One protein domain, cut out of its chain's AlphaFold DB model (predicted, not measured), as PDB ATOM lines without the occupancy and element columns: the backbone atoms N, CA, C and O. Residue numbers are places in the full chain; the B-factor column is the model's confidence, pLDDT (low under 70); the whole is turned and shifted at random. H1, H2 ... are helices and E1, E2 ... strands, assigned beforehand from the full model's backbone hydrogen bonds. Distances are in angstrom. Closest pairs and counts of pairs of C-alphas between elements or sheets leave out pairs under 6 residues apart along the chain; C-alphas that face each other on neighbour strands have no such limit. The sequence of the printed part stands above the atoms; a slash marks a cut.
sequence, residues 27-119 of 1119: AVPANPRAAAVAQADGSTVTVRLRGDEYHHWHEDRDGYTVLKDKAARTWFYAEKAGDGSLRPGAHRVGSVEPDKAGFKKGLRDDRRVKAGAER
ATOM      1  N   ALA A  27      48.818  21.903 124.960       62.09
ATOM      2  CA  ALA A  27      47.595  22.352 124.304       62.09
ATOM      3  C   ALA A  27      46.897  23.460 125.082       62.09
ATOM      4  O   ALA A  27      46.885  23.477 126.314       62.09
ATOM      5  N   VAL A  28      46.195  24.318 124.350       71.44
ATOM      6  CA  VAL A  28      45.306  25.310 124.944       71.44
ATOM      7  C   VAL A  28      44.217  24.654 125.825       71.44
ATOM      8  O   VAL A  28      43.594  23.656 125.430       71.44
ATOM      9  N   PRO A  29      43.900  25.225 127.006       75.75
ATOM     10  CA  PRO A  29      42.732  24.811 127.772       75.75
ATOM     11  C   PRO A  29      41.440  25.133 127.012       75.75
ATOM     12  O   PRO A  29      41.365  26.122 126.277       75.75
ATOM     13  N   ALA A  30      40.401  24.332 127.263       77.31
ATOM     14  CA  ALA A  30      39.070  24.459 126.676       77.31
ATOM     15  C   ALA A  30      38.559  25.905 126.687       77.31
ATOM     16  O   ALA A  30      38.727  26.621 127.682       77.31
ATOM     17  N   ASN A  31      37.873  26.299 125.610       80.06
ATOM     18  CA  ASN A  31      37.311  27.635 125.468       80.06
ATOM     19  C   ASN A  31      36.471  27.988 126.715       80.06
ATOM     20  O   ASN A  31      35.532  27.259 127.062       80.06
ATOM     21  N   PRO A  32      36.783  29.093 127.418       72.00
ATOM     22  CA  PRO A  32      36.185  29.386 128.711       72.00
ATOM     23  C   PRO A  32      34.719  29.802 128.592       72.00
ATOM     24  O   PRO A  32      34.045  29.933 129.611       72.00
ATOM     25  N   ARG A  33      34.164  30.002 127.395       76.69
ATOM     26  CA  ARG A  33      32.805  30.508 127.220       76.69
ATOM     27  C   ARG A  33      31.770  29.381 127.221       76.69
ATOM     28  O   ARG A  33      31.912  28.345 126.576       76.69
ATOM     29  N   ALA A  34      30.688  29.586 127.971       75.44
ATOM     30  CA  ALA A  34      29.574  28.642 128.004       75.44
ATOM     31  C   ALA A  34      28.682  28.785 126.754       75.44
ATOM     32  O   ALA A  34      28.377  29.900 126.323       75.44
ATOM     33  N   ALA A  35      28.222  27.657 126.216       76.38
ATOM     34  CA  ALA A  35      27.360  27.572 125.043       76.38
ATOM     35  C   ALA A  35      25.903  27.281 125.432       76.38
ATOM     36  O   ALA A  35      25.626  26.524 126.365       76.38
ATOM     37  N   ALA A  36      24.954  27.864 124.697       80.81
ATOM     38  CA  ALA A  36      23.534  27.538 124.810       80.81
ATOM     39  C   ALA A  36      23.191  26.428 123.808       80.81
ATOM     40  O   ALA A  36      22.929  26.704 122.643       80.81
ATOM     41  N   VAL A  37      23.197  25.178 124.270       79.19
ATOM     42  CA  VAL A  37      23.053  23.985 123.424       79.19
ATOM     43  C   VAL A  37      21.619  23.454 123.437       79.19
ATOM     44  O   VAL A  37      20.930  23.479 124.464       79.19
ATOM     45  N   ALA A  38      21.151  22.970 122.287       78.62
ATOM     46  CA  ALA A  38      19.785  22.473 122.129       78.62
ATOM     47  C   ALA A  38      19.605  21.039 122.665       78.62
ATOM     48  O   ALA A  38      20.355  20.121 122.329       78.62
ATOM     49  N   GLN A  39      18.546  20.837 123.449       81.25
ATOM     50  CA  GLN A  39      18.017  19.533 123.850       81.25
ATOM     51  C   GLN A  39      17.071  18.982 122.766       81.25
ATOM     52  O   GLN A  39      16.479  19.740 121.992       81.25
ATOM     53  N   ALA A  40      16.839  17.667 122.741       80.38
ATOM     54  CA  ALA A  40      15.939  17.039 121.763       80.38
ATOM     55  C   ALA A  40      14.453  17.450 121.873       80.38
ATOM     56  O   ALA A  40      13.689  17.217 120.938       80.38
ATOM     57  N   ASP A  41      14.037  18.069 122.983       79.69
ATOM     58  CA  ASP A  41      12.695  18.647 123.161       79.69
ATOM     59  C   ASP A  41      12.579  20.106 122.667       79.69
ATOM     60  O   ASP A  41      11.512  20.709 122.778       79.69
ATOM     61  N   GLY A  42      13.659  20.674 122.118       77.31
ATOM     62  CA  GLY A  42      13.729  22.059 121.651       77.31
ATOM     63  C   GLY A  42      14.002  23.093 122.750       77.31
ATOM     64  O   GLY A  42      14.093  24.281 122.441       77.31
ATOM     65  N   SER A  43      14.151  22.679 124.014       83.44
ATOM     66  CA  SER A  43      14.683  23.556 125.063       83.44
ATOM     67  C   SER A  43      16.191  23.767 124.895       83.44
ATOM     68  O   SER A  43      16.879  22.968 124.258       83.44
ATOM     69  N   THR A  44      16.722  24.851 125.458       82.00
ATOM     70  CA  THR A  44      18.165  25.124 125.492       82.00
ATOM     71  C   THR A  44      18.684  25.007 126.917       82.00
ATOM     72  O   THR A  44      18.016  25.413 127.869       82.00
ATOM     73  N   VAL A  45      19.884  24.451 127.068       85.31
ATOM     74  CA  VAL A  45      20.617  24.420 128.340       85.31
ATOM     75  C   VAL A  45      21.982  25.068 128.156       85.31
ATOM     76  O   VAL A  45      22.573  24.990 127.084       85.31
ATOM     77  N   THR A  46      22.485  25.723 129.198       85.25
ATOM     78  CA  THR A  46      23.839  26.283 129.189       85.25
ATOM     79  C   THR A  46      24.821  25.219 129.655       85.25
ATOM     80  O   THR A  46      24.750  24.780 130.805       85.25
ATOM     81  N   VAL A  47      25.719  24.820 128.759       84.19
ATOM     82  CA  VAL A  47      26.786  23.838 128.995       84.19
ATOM     83  C   VAL A  47      28.133  24.514 128.730       84.19
ATOM     84  O   VAL A  47      28.211  25.475 127.967       84.19
ATOM     85  N   ARG A  48      29.196  24.047 129.377       80.88
ATOM     86  CA  ARG A  48      30.571  24.519 129.198       80.88
ATOM     87  C   ARG A  48      31.518  23.317 129.182       80.88
ATOM     88  O   ARG A  48      31.438  22.467 130.067       80.88
ATOM     89  N   LEU A  49      32.398  23.248 128.188       84.25
ATOM     90  CA  LEU A  49      33.540  22.334 128.157       84.25
ATOM     91  C   LEU A  49      34.640  22.842 129.101       84.25
ATOM     92  O   LEU A  49      34.800  24.044 129.314       84.25
ATOM     93  N   ARG A  50      35.366  21.920 129.719       79.00
ATOM     94  CA  ARG A  50      36.462  22.180 130.658       79.00
ATOM     95  C   ARG A  50      37.543  21.127 130.434       79.00
ATOM     96  O   ARG A  50      37.198  20.002 130.073       79.00
ATOM     97  N   GLY A  51      38.796  21.464 130.725       77.88
ATOM     98  CA  GLY A  51      39.941  20.566 130.556       77.88
ATOM     99  C   GLY A  51      40.831  20.931 129.370       77.88
ATOM    100  O   GLY A  51      40.745  22.053 128.873       77.88
ATOM    101  N   ASP A  52      41.658  19.982 128.941       74.31
ATOM    102  CA  ASP A  52      42.559  20.048 127.780       74.31
ATOM    103  C   ASP A  52      42.564  18.716 126.998       74.31
ATOM    104  O   ASP A  52      41.709  17.843 127.204       74.31
ATOM    105  N   GLU A  53      43.540  18.557 126.104       73.12
ATOM    106  CA  GLU A  53      43.789  17.358 125.307       73.12
ATOM    107  C   GLU A  53      44.091  16.116 126.170       73.12
ATOM    108  O   GLU A  53      43.811  14.989 125.755       73.12
ATOM    109  N   TYR A  54      44.625  16.284 127.389       74.12
ATOM    110  CA  TYR A  54      44.883  15.171 128.309       74.12
ATOM    111  C   TYR A  54      43.647  14.731 129.105       74.12
ATOM    112  O   TYR A  54      43.519  13.532 129.405       74.12
ATOM    113  N   HIS A  55      42.767  15.660 129.496       77.50
ATOM    114  CA  HIS A  55      41.499  15.334 130.155       77.50
ATOM    115  C   HIS A  55      40.463  16.463 130.078       77.50
ATOM    116  O   HIS A  55      40.604  17.475 130.760       77.50
ATOM    117  N   HIS A  56      39.342  16.210 129.394       80.94
ATOM    118  CA  HIS A  56      38.208  17.133 129.323       80.94
ATOM    119  C   HIS A  56      36.855  16.517 129.728       80.94
ATOM    120  O   HIS A  56      36.649  15.297 129.730       80.94
ATOM    121  N   TRP A  57      35.904  17.383 130.085       84.56
ATOM    122  CA  TRP A  57      34.528  17.040 130.454       84.56
ATOM    123  C   TRP A  57      33.593  18.249 130.278       84.56
ATOM    124  O   TRP A  57      34.035  19.388 130.153       84.56
ATOM    125  N   HIS A  58      32.283  18.010 130.321       87.12
ATOM    126  CA  HIS A  58      31.269  19.062 130.231       87.12
ATOM    127  C   HIS A  58      30.589  19.310 131.585       87.12
ATOM    128  O   HIS A  58      30.326  18.370 132.339       87.12
ATOM    129  N   GLU A  59      30.262  20.566 131.879       87.25
ATOM    130  CA  GLU A  59      29.486  20.997 133.050       87.25
ATOM    131  C   GLU A  59      28.308  21.885 132.638       87.25
ATOM    132  O   GLU A  59      28.350  22.537 131.596       87.25
ATOM    133  N   ASP A  60      27.251  21.925 133.452       85.81
ATOM    134  CA  ASP A  60      26.237  22.977 133.341       85.81
ATOM    135  C   ASP A  60      26.735  24.309 133.936       85.81
ATOM    136  O   ASP A  60      27.798  24.385 134.559       85.81
ATOM    137  N   ARG A  61      25.945  25.376 133.756       77.88
ATOM    138  CA  ARG A  61      26.240  26.728 134.272       77.88
ATOM    139  C   ARG A  61      26.662  26.744 135.748       77.88
ATOM    140  O   ARG A  61      27.458  27.602 136.125       77.88
ATOM    141  N   ASP A  62      26.126  25.832 136.559       78.81
ATOM    142  CA  ASP A  62      26.257  25.839 138.013       78.81
ATOM    143  C   ASP A  62      27.331  24.846 138.515       78.81
ATOM    144  O   ASP A  62      27.547  24.743 139.728       78.81
ATOM    145  N   GLY A  63      28.052  24.168 137.610       78.56
ATOM    146  CA  GLY A  63      29.226  23.330 137.900       78.56
ATOM    147  C   GLY A  63      28.937  21.841 138.116       78.56
ATOM    148  O   GLY A  63      29.781  21.121 138.663       78.56
ATOM    149  N   TYR A  64      27.756  21.353 137.730       86.56
ATOM    150  CA  TYR A  64      27.452  19.920 137.738       86.56
ATOM    151  C   TYR A  64      27.939  19.274 136.448       86.56
ATOM    152  O   TYR A  64      27.652  19.771 135.365       86.56
ATOM    153  N   THR A  65      28.632  18.141 136.547       89.44
ATOM    154  CA  THR A  65      29.105  17.409 135.365       89.44
ATOM    155  C   THR A  65      27.930  16.833 134.583       89.44
ATOM    156  O   THR A  65      27.044  16.183 135.152       89.44
ATOM    157  N   VAL A  66      27.944  17.034 133.269       89.81
ATOM    158  CA  VAL A  66      26.889  16.610 132.348       89.81
ATOM    159  C   VAL A  66      27.466  15.787 131.203       89.81
ATOM    160  O   VAL A  66      28.619  15.949 130.812       89.81
ATOM    161  N   LEU A  67      26.659  14.878 130.664       88.19
ATOM    162  CA  LEU A  67      27.028  14.012 129.550       88.19
ATOM    163  C   LEU A  67      25.923  14.024 128.496       88.19
ATOM    164  O   LEU A  67      24.743  13.860 128.817       88.19
ATOM    165  N   LYS A  68      26.312  14.205 127.231       85.56
ATOM    166  CA  LYS A  68      25.400  14.149 126.088       85.56
ATOM    167  C   LYS A  68      25.194  12.702 125.664       85.56
ATOM    168  O   LYS A  68      26.133  12.029 125.239       85.56
ATOM    169  N   ASP A  69      23.956  12.234 125.715       82.44
ATOM    170  CA  ASP A  69      23.563  11.052 124.958       82.44
ATOM    171  C   ASP A  69      23.490  11.451 123.475       82.44
ATOM    172  O   ASP A  69      22.608  12.211 123.057       82.44
ATOM    173  N   LYS A  70      24.450  10.960 122.679       71.31
ATOM    174  CA  LYS A  70      24.543  11.241 121.238       71.31
ATOM    175  C   LYS A  70      23.340  10.696 120.453       71.31
ATOM    176  O   LYS A  70      22.935  11.325 119.478       71.31
ATOM    177  N   ALA A  71      22.749   9.575 120.871       71.75
ATOM    178  CA  ALA A  71      21.600   8.969 120.196       71.75
ATOM    179  C   ALA A  71      20.293   9.696 120.544       71.75
ATOM    180  O   ALA A  71      19.480   9.968 119.661       71.75
ATOM    181  N   ALA A  72      20.115  10.071 121.813       75.00
ATOM    182  CA  ALA A  72      18.961  10.838 122.276       75.00
ATOM    183  C   ALA A  72      19.093  12.357 122.050       75.00
ATOM    184  O   ALA A  72      18.159  13.088 122.373       75.00
ATOM    185  N   ARG A  73      20.238  12.848 121.545       76.19
ATOM    186  CA  ARG A  73      20.576  14.280 121.373       76.19
ATOM    187  C   ARG A  73      20.238  15.123 122.614       76.19
ATOM    188  O   ARG A  73      19.667  16.205 122.502       76.19
ATOM    189  N   THR A  74      20.527  14.587 123.797       85.00
ATOM    190  CA  THR A  74      20.047  15.127 125.078       85.00
ATOM    191  C   THR A  74      21.154  15.088 126.128       85.00
ATOM    192  O   THR A  74      21.844  14.082 126.273       85.00
ATOM    193  N   TRP A  75      21.303  16.177 126.880       89.00
ATOM    194  CA  TRP A  75      22.242  16.311 127.991       89.00
ATOM    195  C   TRP A  75      21.623  15.836 129.308       89.00
ATOM    196  O   TRP A  75      20.558  16.316 129.709       89.00
ATOM    197  N   PHE A  76      22.320  14.945 130.012       91.31
ATOM    198  CA  PHE A  76      21.936  14.405 131.318       91.31
ATOM    199  C   PHE A  76      22.981  14.742 132.382       91.31
ATOM    200  O   PHE A  76      24.168  14.844 132.078       91.31
ATOM    201  N   TYR A  77      22.553  14.856 133.640       92.00
ATOM    202  CA  TYR A  77      23.478  14.900 134.771       92.00
ATOM    203  C   TYR A  77      24.260  13.585 134.871       92.00
ATOM    204  O   TYR A  77      23.691  12.506 134.692       92.00
ATOM    205  N   ALA A  78      25.567  13.667 135.115       90.44
ATOM    206  CA  ALA A  78      26.438  12.499 135.137       90.44
ATOM    207  C   ALA A  78      26.264  11.669 136.423       90.44
ATOM    208  O   ALA A  78      26.220  12.200 137.533       90.44
ATOM    209  N   GLU A  79      26.244  10.346 136.274       88.94
ATOM    210  CA  GLU A  79      26.284   9.382 137.375       88.94
ATOM    211  C   GLU A  79      27.582   8.570 137.315       88.94
ATOM    212  O   GLU A  79      28.034   8.171 136.240       88.94
ATOM    213  N   LYS A  80      28.175   8.290 138.482       88.00
ATOM    214  CA  LYS A  80      29.412   7.507 138.595       88.00
ATOM    215  C   LYS A  80      29.106   6.015 138.721       88.00
ATOM    216  O   LYS A  80      28.280   5.612 139.542       88.00
ATOM    217  N   ALA A  81      29.760   5.196 137.907       85.38
ATOM    218  CA  ALA A  81      29.687   3.743 137.979       85.38
ATOM    219  C   ALA A  81      30.694   3.174 138.999       85.38
ATOM    220  O   ALA A  81      31.585   3.870 139.488       85.38
ATOM    221  N   GLY A  82      30.546   1.887 139.335       79.31
ATOM    222  CA  GLY A  82      31.360   1.221 140.363       79.31
ATOM    223  C   GLY A  82      32.843   1.040 140.012       79.31
ATOM    224  O   GLY A  82      33.636   0.739 140.898       79.31
ATOM    225  N   ASP A  83      33.221   1.235 138.747       80.12
ATOM    226  CA  ASP A  83      34.603   1.239 138.248       80.12
ATOM    227  C   ASP A  83      35.231   2.650 138.204       80.12
ATOM    228  O   ASP A  83      36.377   2.809 137.786       80.12
ATOM    229  N   GLY A  84      34.486   3.674 138.635       81.81
ATOM    230  CA  GLY A  84      34.896   5.078 138.598       81.81
ATOM    231  C   GLY A  84      34.586   5.802 137.283       81.81
ATOM    232  O   GLY A  84      34.844   7.005 137.207       81.81
ATOM    233  N   SER A  85      34.013   5.120 136.282       84.88
ATOM    234  CA  SER A  85      33.583   5.747 135.026       84.88
ATOM    235  C   SER A  85      32.351   6.640 135.201       84.88
ATOM    236  O   SER A  85      31.586   6.471 136.156       84.88
ATOM    237  N   LEU A  86      32.137   7.590 134.283       89.06
ATOM    238  CA  LEU A  86      30.894   8.374 134.233       89.06
ATOM    239  C   LEU A  86      29.968   7.902 133.109       89.06
ATOM    240  O   LEU A  86      30.406   7.611 131.999       89.06
ATOM    241  N   ARG A  87      28.663   7.887 133.393       86.38
ATOM    242  CA  ARG A  87      27.594   7.600 132.427       86.38
ATOM    243  C   ARG A  87      26.472   8.643 132.525       86.38
ATOM    244  O   ARG A  87      26.284   9.209 133.606       86.38
ATOM    245  N   PRO A  88      25.699   8.883 131.449       87.06
ATOM    246  CA  PRO A  88      24.453   9.639 131.537       87.06
ATOM    247  C   PRO A  88      23.548   9.074 132.642       87.06
ATOM    248  O   PRO A  88      23.355   7.856 132.746       87.06
ATOM    249  N   GLY A  89      23.055   9.958 133.506       85.00
ATOM    250  CA  GLY A  89      22.144   9.621 134.593       85.00
ATOM    251  C   GLY A  89      20.672   9.644 134.186       85.00
ATOM    252  O   GLY A  89      20.321   9.912 133.038       85.00
ATOM    253  N   ALA A  90      19.786   9.398 135.149       84.06
ATOM    254  CA  ALA A  90      18.341   9.346 134.907       84.06
ATOM    255  C   ALA A  90      17.688  10.721 134.626       84.06
ATOM    256  O   ALA A  90      16.548  10.779 134.161       84.06
ATOM    257  N   HIS A  91      18.381  11.829 134.916       88.75
ATOM    258  CA  HIS A  91      17.820  13.182 134.888       88.75
ATOM    259  C   HIS A  91      18.446  14.059 133.796       88.75
ATOM    260  O   HIS A  91      19.658  14.279 133.777       88.75
ATOM    261  N   ARG A  92      17.603  14.608 132.910       90.62
ATOM    262  CA  ARG A  92      17.993  15.617 131.906       90.62
ATOM    263  C   ARG A  92      18.431  16.908 132.608       90.62
ATOM    264  O   ARG A  92      17.816  17.293 133.608       90.62
ATOM    265  N   VAL A  93      19.433  17.595 132.070       89.06
ATOM    266  CA  VAL A  93      19.874  18.912 132.565       89.06
ATOM    267  C   VAL A  93      18.692  19.885 132.577       89.06
ATOM    268  O   VAL A  93      17.937  19.951 131.607       89.06
ATOM    269  N   GLY A  94      18.481  20.581 133.699       86.06
ATOM    270  CA  GLY A  94      17.329  21.471 133.907       86.06
ATOM    271  C   GLY A  94      15.979  20.789 134.201       86.06
ATOM    272  O   GLY A  94      14.989  21.489 134.396       86.06
ATOM    273  N   SER A  95      15.897  19.451 134.266       87.44
ATOM    274  CA  SER A  95      14.641  18.747 134.622       87.44
ATOM    275  C   SER A  95      14.400  18.587 136.130       87.44
ATOM    276  O   SER A  95      13.289  18.254 136.540       87.44
ATOM    277  N   VAL A  96      15.432  18.813 136.950       88.56
ATOM    278  CA  VAL A  96      15.417  18.728 138.418       88.56
ATOM    279  C   VAL A  96      16.389  19.747 139.015       88.56
ATOM    280  O   VAL A  96      17.346  20.144 138.359       88.56
ATOM    281  N   GLU A  97      16.173  20.110 140.279       85.75
ATOM    282  CA  GLU A  97      17.142  20.843 141.107       85.75
ATOM    283  C   GLU A  97      18.295  19.898 141.513       85.75
ATOM    284  O   GLU A  97      18.039  18.969 142.292       85.75
ATOM    285  N   PRO A  98      19.542  20.078 141.030       85.12
ATOM    286  CA  PRO A  98      20.564  19.029 141.126       85.12
ATOM    287  C   PRO A  98      20.982  18.695 142.563       85.12
ATOM    288  O   PRO A  98      21.078  17.517 142.909       85.12
ATOM    289  N   ASP A  99      21.122  19.709 143.427       82.88
ATOM    290  CA  ASP A  99      21.406  19.537 144.862       82.88
ATOM    291  C   ASP A  99      20.336  18.684 145.565       82.88
ATOM    292  O   ASP A  99      20.644  17.812 146.376       82.88
ATOM    293  N   LYS A 100      19.054  18.899 145.232       85.12
ATOM    294  CA  LYS A 100      17.928  18.153 145.827       85.12
ATOM    295  C   LYS A 100      17.829  16.729 145.284       85.12
ATOM    296  O   LYS A 100      17.327  15.852 145.984       85.12
ATOM    297  N   ALA A 101      18.300  16.503 144.059       83.38
ATOM    298  CA  ALA A 101      18.443  15.180 143.460       83.38
ATOM    299  C   ALA A 101      19.730  14.448 143.911       83.38
ATOM    300  O   ALA A 101      19.916  13.283 143.570       83.38
ATOM    301  N   GLY A 102      20.591  15.090 144.711       82.56
ATOM    302  CA  GLY A 102      21.795  14.484 145.285       82.56
ATOM    303  C   GLY A 102      23.009  14.443 144.350       82.56
ATOM    304  O   GLY A 102      23.974  13.731 144.646       82.56
ATOM    305  N   PHE A 103      22.987  15.191 143.242       85.25
ATOM    306  CA  PHE A 103      24.154  15.334 142.370       85.25
ATOM    307  C   PHE A 103      25.260  16.139 143.061       85.25
ATOM    308  O   PHE A 103      25.003  17.020 143.877       85.25
ATOM    309  N   LYS A 104      26.516  15.835 142.720       79.62
ATOM    310  CA  LYS A 104      27.693  16.561 143.210       79.62
ATOM    311  C   LYS A 104      28.351  17.322 142.066       79.62
ATOM    312  O   LYS A 104      28.492  16.783 140.969       79.62
ATOM    313  N   LYS A 105      28.779  18.551 142.351       83.50
ATOM    314  CA  LYS A 105      29.614  19.362 141.454       83.50
ATOM    315  C   LYS A 105      31.003  18.740 141.290       83.50
ATOM    316  O   LYS A 105      31.439  17.982 142.159       83.50
ATOM    317  N   GLY A 106      31.688  19.058 140.192       76.38
ATOM    318  CA  GLY A 106      33.078  18.636 139.974       76.38
ATOM    319  C   GLY A 106      33.287  17.119 139.825       76.38
ATOM    320  O   GLY A 106      34.360  16.605 140.132       76.38
ATOM    321  N   LEU A 107      32.270  16.366 139.396       85.38
ATOM    322  CA  LEU A 107      32.376  14.916 139.220       85.38
ATOM    323  C   LEU A 107      33.261  14.588 137.996       85.38
ATOM    324  O   LEU A 107      33.042  15.134 136.915       85.38
ATOM    325  N   ARG A 108      34.241  13.688 138.137       84.75
ATOM    326  CA  ARG A 108      35.155  13.259 137.051       84.75
ATOM    327  C   ARG A 108      35.169  11.736 136.879       84.75
ATOM    328  O   ARG A 108      34.867  11.003 137.831       84.75
ATOM    329  N   ASP A 109      35.521  11.279 135.673       84.31
ATOM    330  CA  ASP A 109      35.804   9.866 135.371       84.31
ATOM    331  C   ASP A 109      37.210   9.529 135.886       84.31
ATOM    332  O   ASP A 109      38.209  10.025 135.364       84.31
ATOM    333  N   ASP A 110      37.292   8.686 136.920       82.69
ATOM    334  CA  ASP A 110      38.563   8.383 137.597       82.69
ATOM    335  C   ASP A 110      39.562   7.655 136.694       82.69
ATOM    336  O   ASP A 110      40.755   7.632 136.999       82.69
ATOM    337  N   ARG A 111      39.093   7.006 135.623       81.94
ATOM    338  CA  ARG A 111      39.956   6.294 134.677       81.94
ATOM    339  C   ARG A 111      40.596   7.299 133.730       81.94
ATOM    340  O   ARG A 111      41.815   7.283 133.598       81.94
ATOM    341  N   ARG A 112      39.798   8.218 133.170       80.12
ATOM    342  CA  ARG A 112      40.283   9.287 132.277       80.12
ATOM    343  C   ARG A 112      41.253  10.230 132.993       80.12
ATOM    344  O   ARG A 112      42.330  10.483 132.468       80.12
ATOM    345  N   VAL A 113      40.950  10.638 134.231       79.06
ATOM    346  CA  VAL A 113      41.875  11.441 135.064       79.06
ATOM    347  C   VAL A 113      43.226  10.732 135.250       79.06
ATOM    348  O   VAL A 113      44.279  11.346 135.088       79.06
ATOM    349  N   LYS A 114      43.224   9.426 135.556       79.19
ATOM    350  CA  LYS A 114      44.465   8.644 135.720       79.19
ATOM    351  C   LYS A 114      45.220   8.453 134.404       79.19
ATOM    352  O   LYS A 114      46.447   8.523 134.411       79.19
ATOM    353  N   ALA A 115      44.509   8.204 133.303       76.88
ATOM    354  CA  ALA A 115      45.097   8.039 131.977       76.88
ATOM    355  C   ALA A 115      45.795   9.329 131.515       76.88
ATOM    356  O   ALA A 115      46.967   9.274 131.133       76.88
ATOM    357  N   GLY A 116      45.125  10.479 131.657       74.00
ATOM    358  CA  GLY A 116      45.673  11.799 131.341       74.00
ATOM    359  C   GLY A 116      46.906  12.127 132.178       74.00
ATOM    360  O   GLY A 116      47.964  12.414 131.623       74.00
ATOM    361  N   ALA A 117      46.827  11.972 133.505       71.81
ATOM    362  CA  ALA A 117      47.952  12.244 134.404       71.81
ATOM    363  C   ALA A 117      49.190  11.359 134.126       71.81
ATOM    364  O   ALA A 117      50.322  11.842 134.149       71.81
ATOM    365  N   GLU A 118      49.001  10.068 133.832       73.88
ATOM    366  CA  GLU A 118      50.108   9.161 133.487       73.88
ATOM    367  C   GLU A 118      50.687   9.449 132.093       73.88
ATOM    368  O   GLU A 118      51.856   9.164 131.828       73.88
ATOM    369  N   ARG A 119      49.891  10.002 131.172       71.81
ATOM    370  CA  ARG A 119      50.359  10.476 129.864       71.81
ATOM    371  C   ARG A 119      51.185  11.755 130.017       71.81
ATOM    372  O   ARG A 119      52.367  11.721 129.684       71.81
TER     373      ARG A 119
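Overview. This is residues 27 to 119 of the 1119 residues of the protein "Fibronectin type-III domain-containing protein" of Elusimicrobia bacterium GWA2_64_40 (UniProt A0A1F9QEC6). One strongly twisted sheet of six strands folds back on itself at E3, so that E1 and E2 partly face E4, E5 and E6; a short helix, H1, only grazes this sheet with its residues 110 to 116. The strands form a meander, each the antiparallel neighbour of the one before. The printed part has 93 residues, with the sheet in the order E1, E2, E3, E4, E5, E6 and then H1 along the chain; the class is mixed, with 46 residues, under half, in named elements. The whole is compact, with a radius of gyration of the C-alphas of 13.2 A and spans of 39 by 31 by 26 A.

Arrangement. E1, residues 35 to 38, an edge strand, forms a hairpin with E2, residues 44 to 51; N 35 and O 47 are 2.8 A apart. E2 and E3, residues 56 to 60, form the next hairpin, with N 48 and O 59 at 2.8 A. E3 is the hinge of the folded sheet, and N 66 of E4, residues 65 to 69, is 2.9 A from O 58. E5, residues 74 to 80, pairs with E4 through N 67 and O 76, 2.9 A, and with E6, residues 86 to 92, the other edge strand, through N 79 and O 87, 2.9 A. E1 and E6 are apart. In H1, residues 110 to 119, every O i to N i+4 pair is within hydrogen-bond range.

Along the chain. E1 begins at C-alpha 35 (27.360, 27.572, 125.043). E2 is 22.8 A long, E5 18.1 A and E6 15.0 A. H1, 14.3 A long, ends at C-alpha 119 (50.359, 10.476, 129.864).

Size, cuts and confidence. The C-alphas farthest apart, of Gly 42 and Glu 118, are 40.4 A apart. The printed part has no cut. The link from E6 to H1, residues 93 to 109, is long. Mean pLDDT of the printed part is 81.7, and residue 27 is under 70.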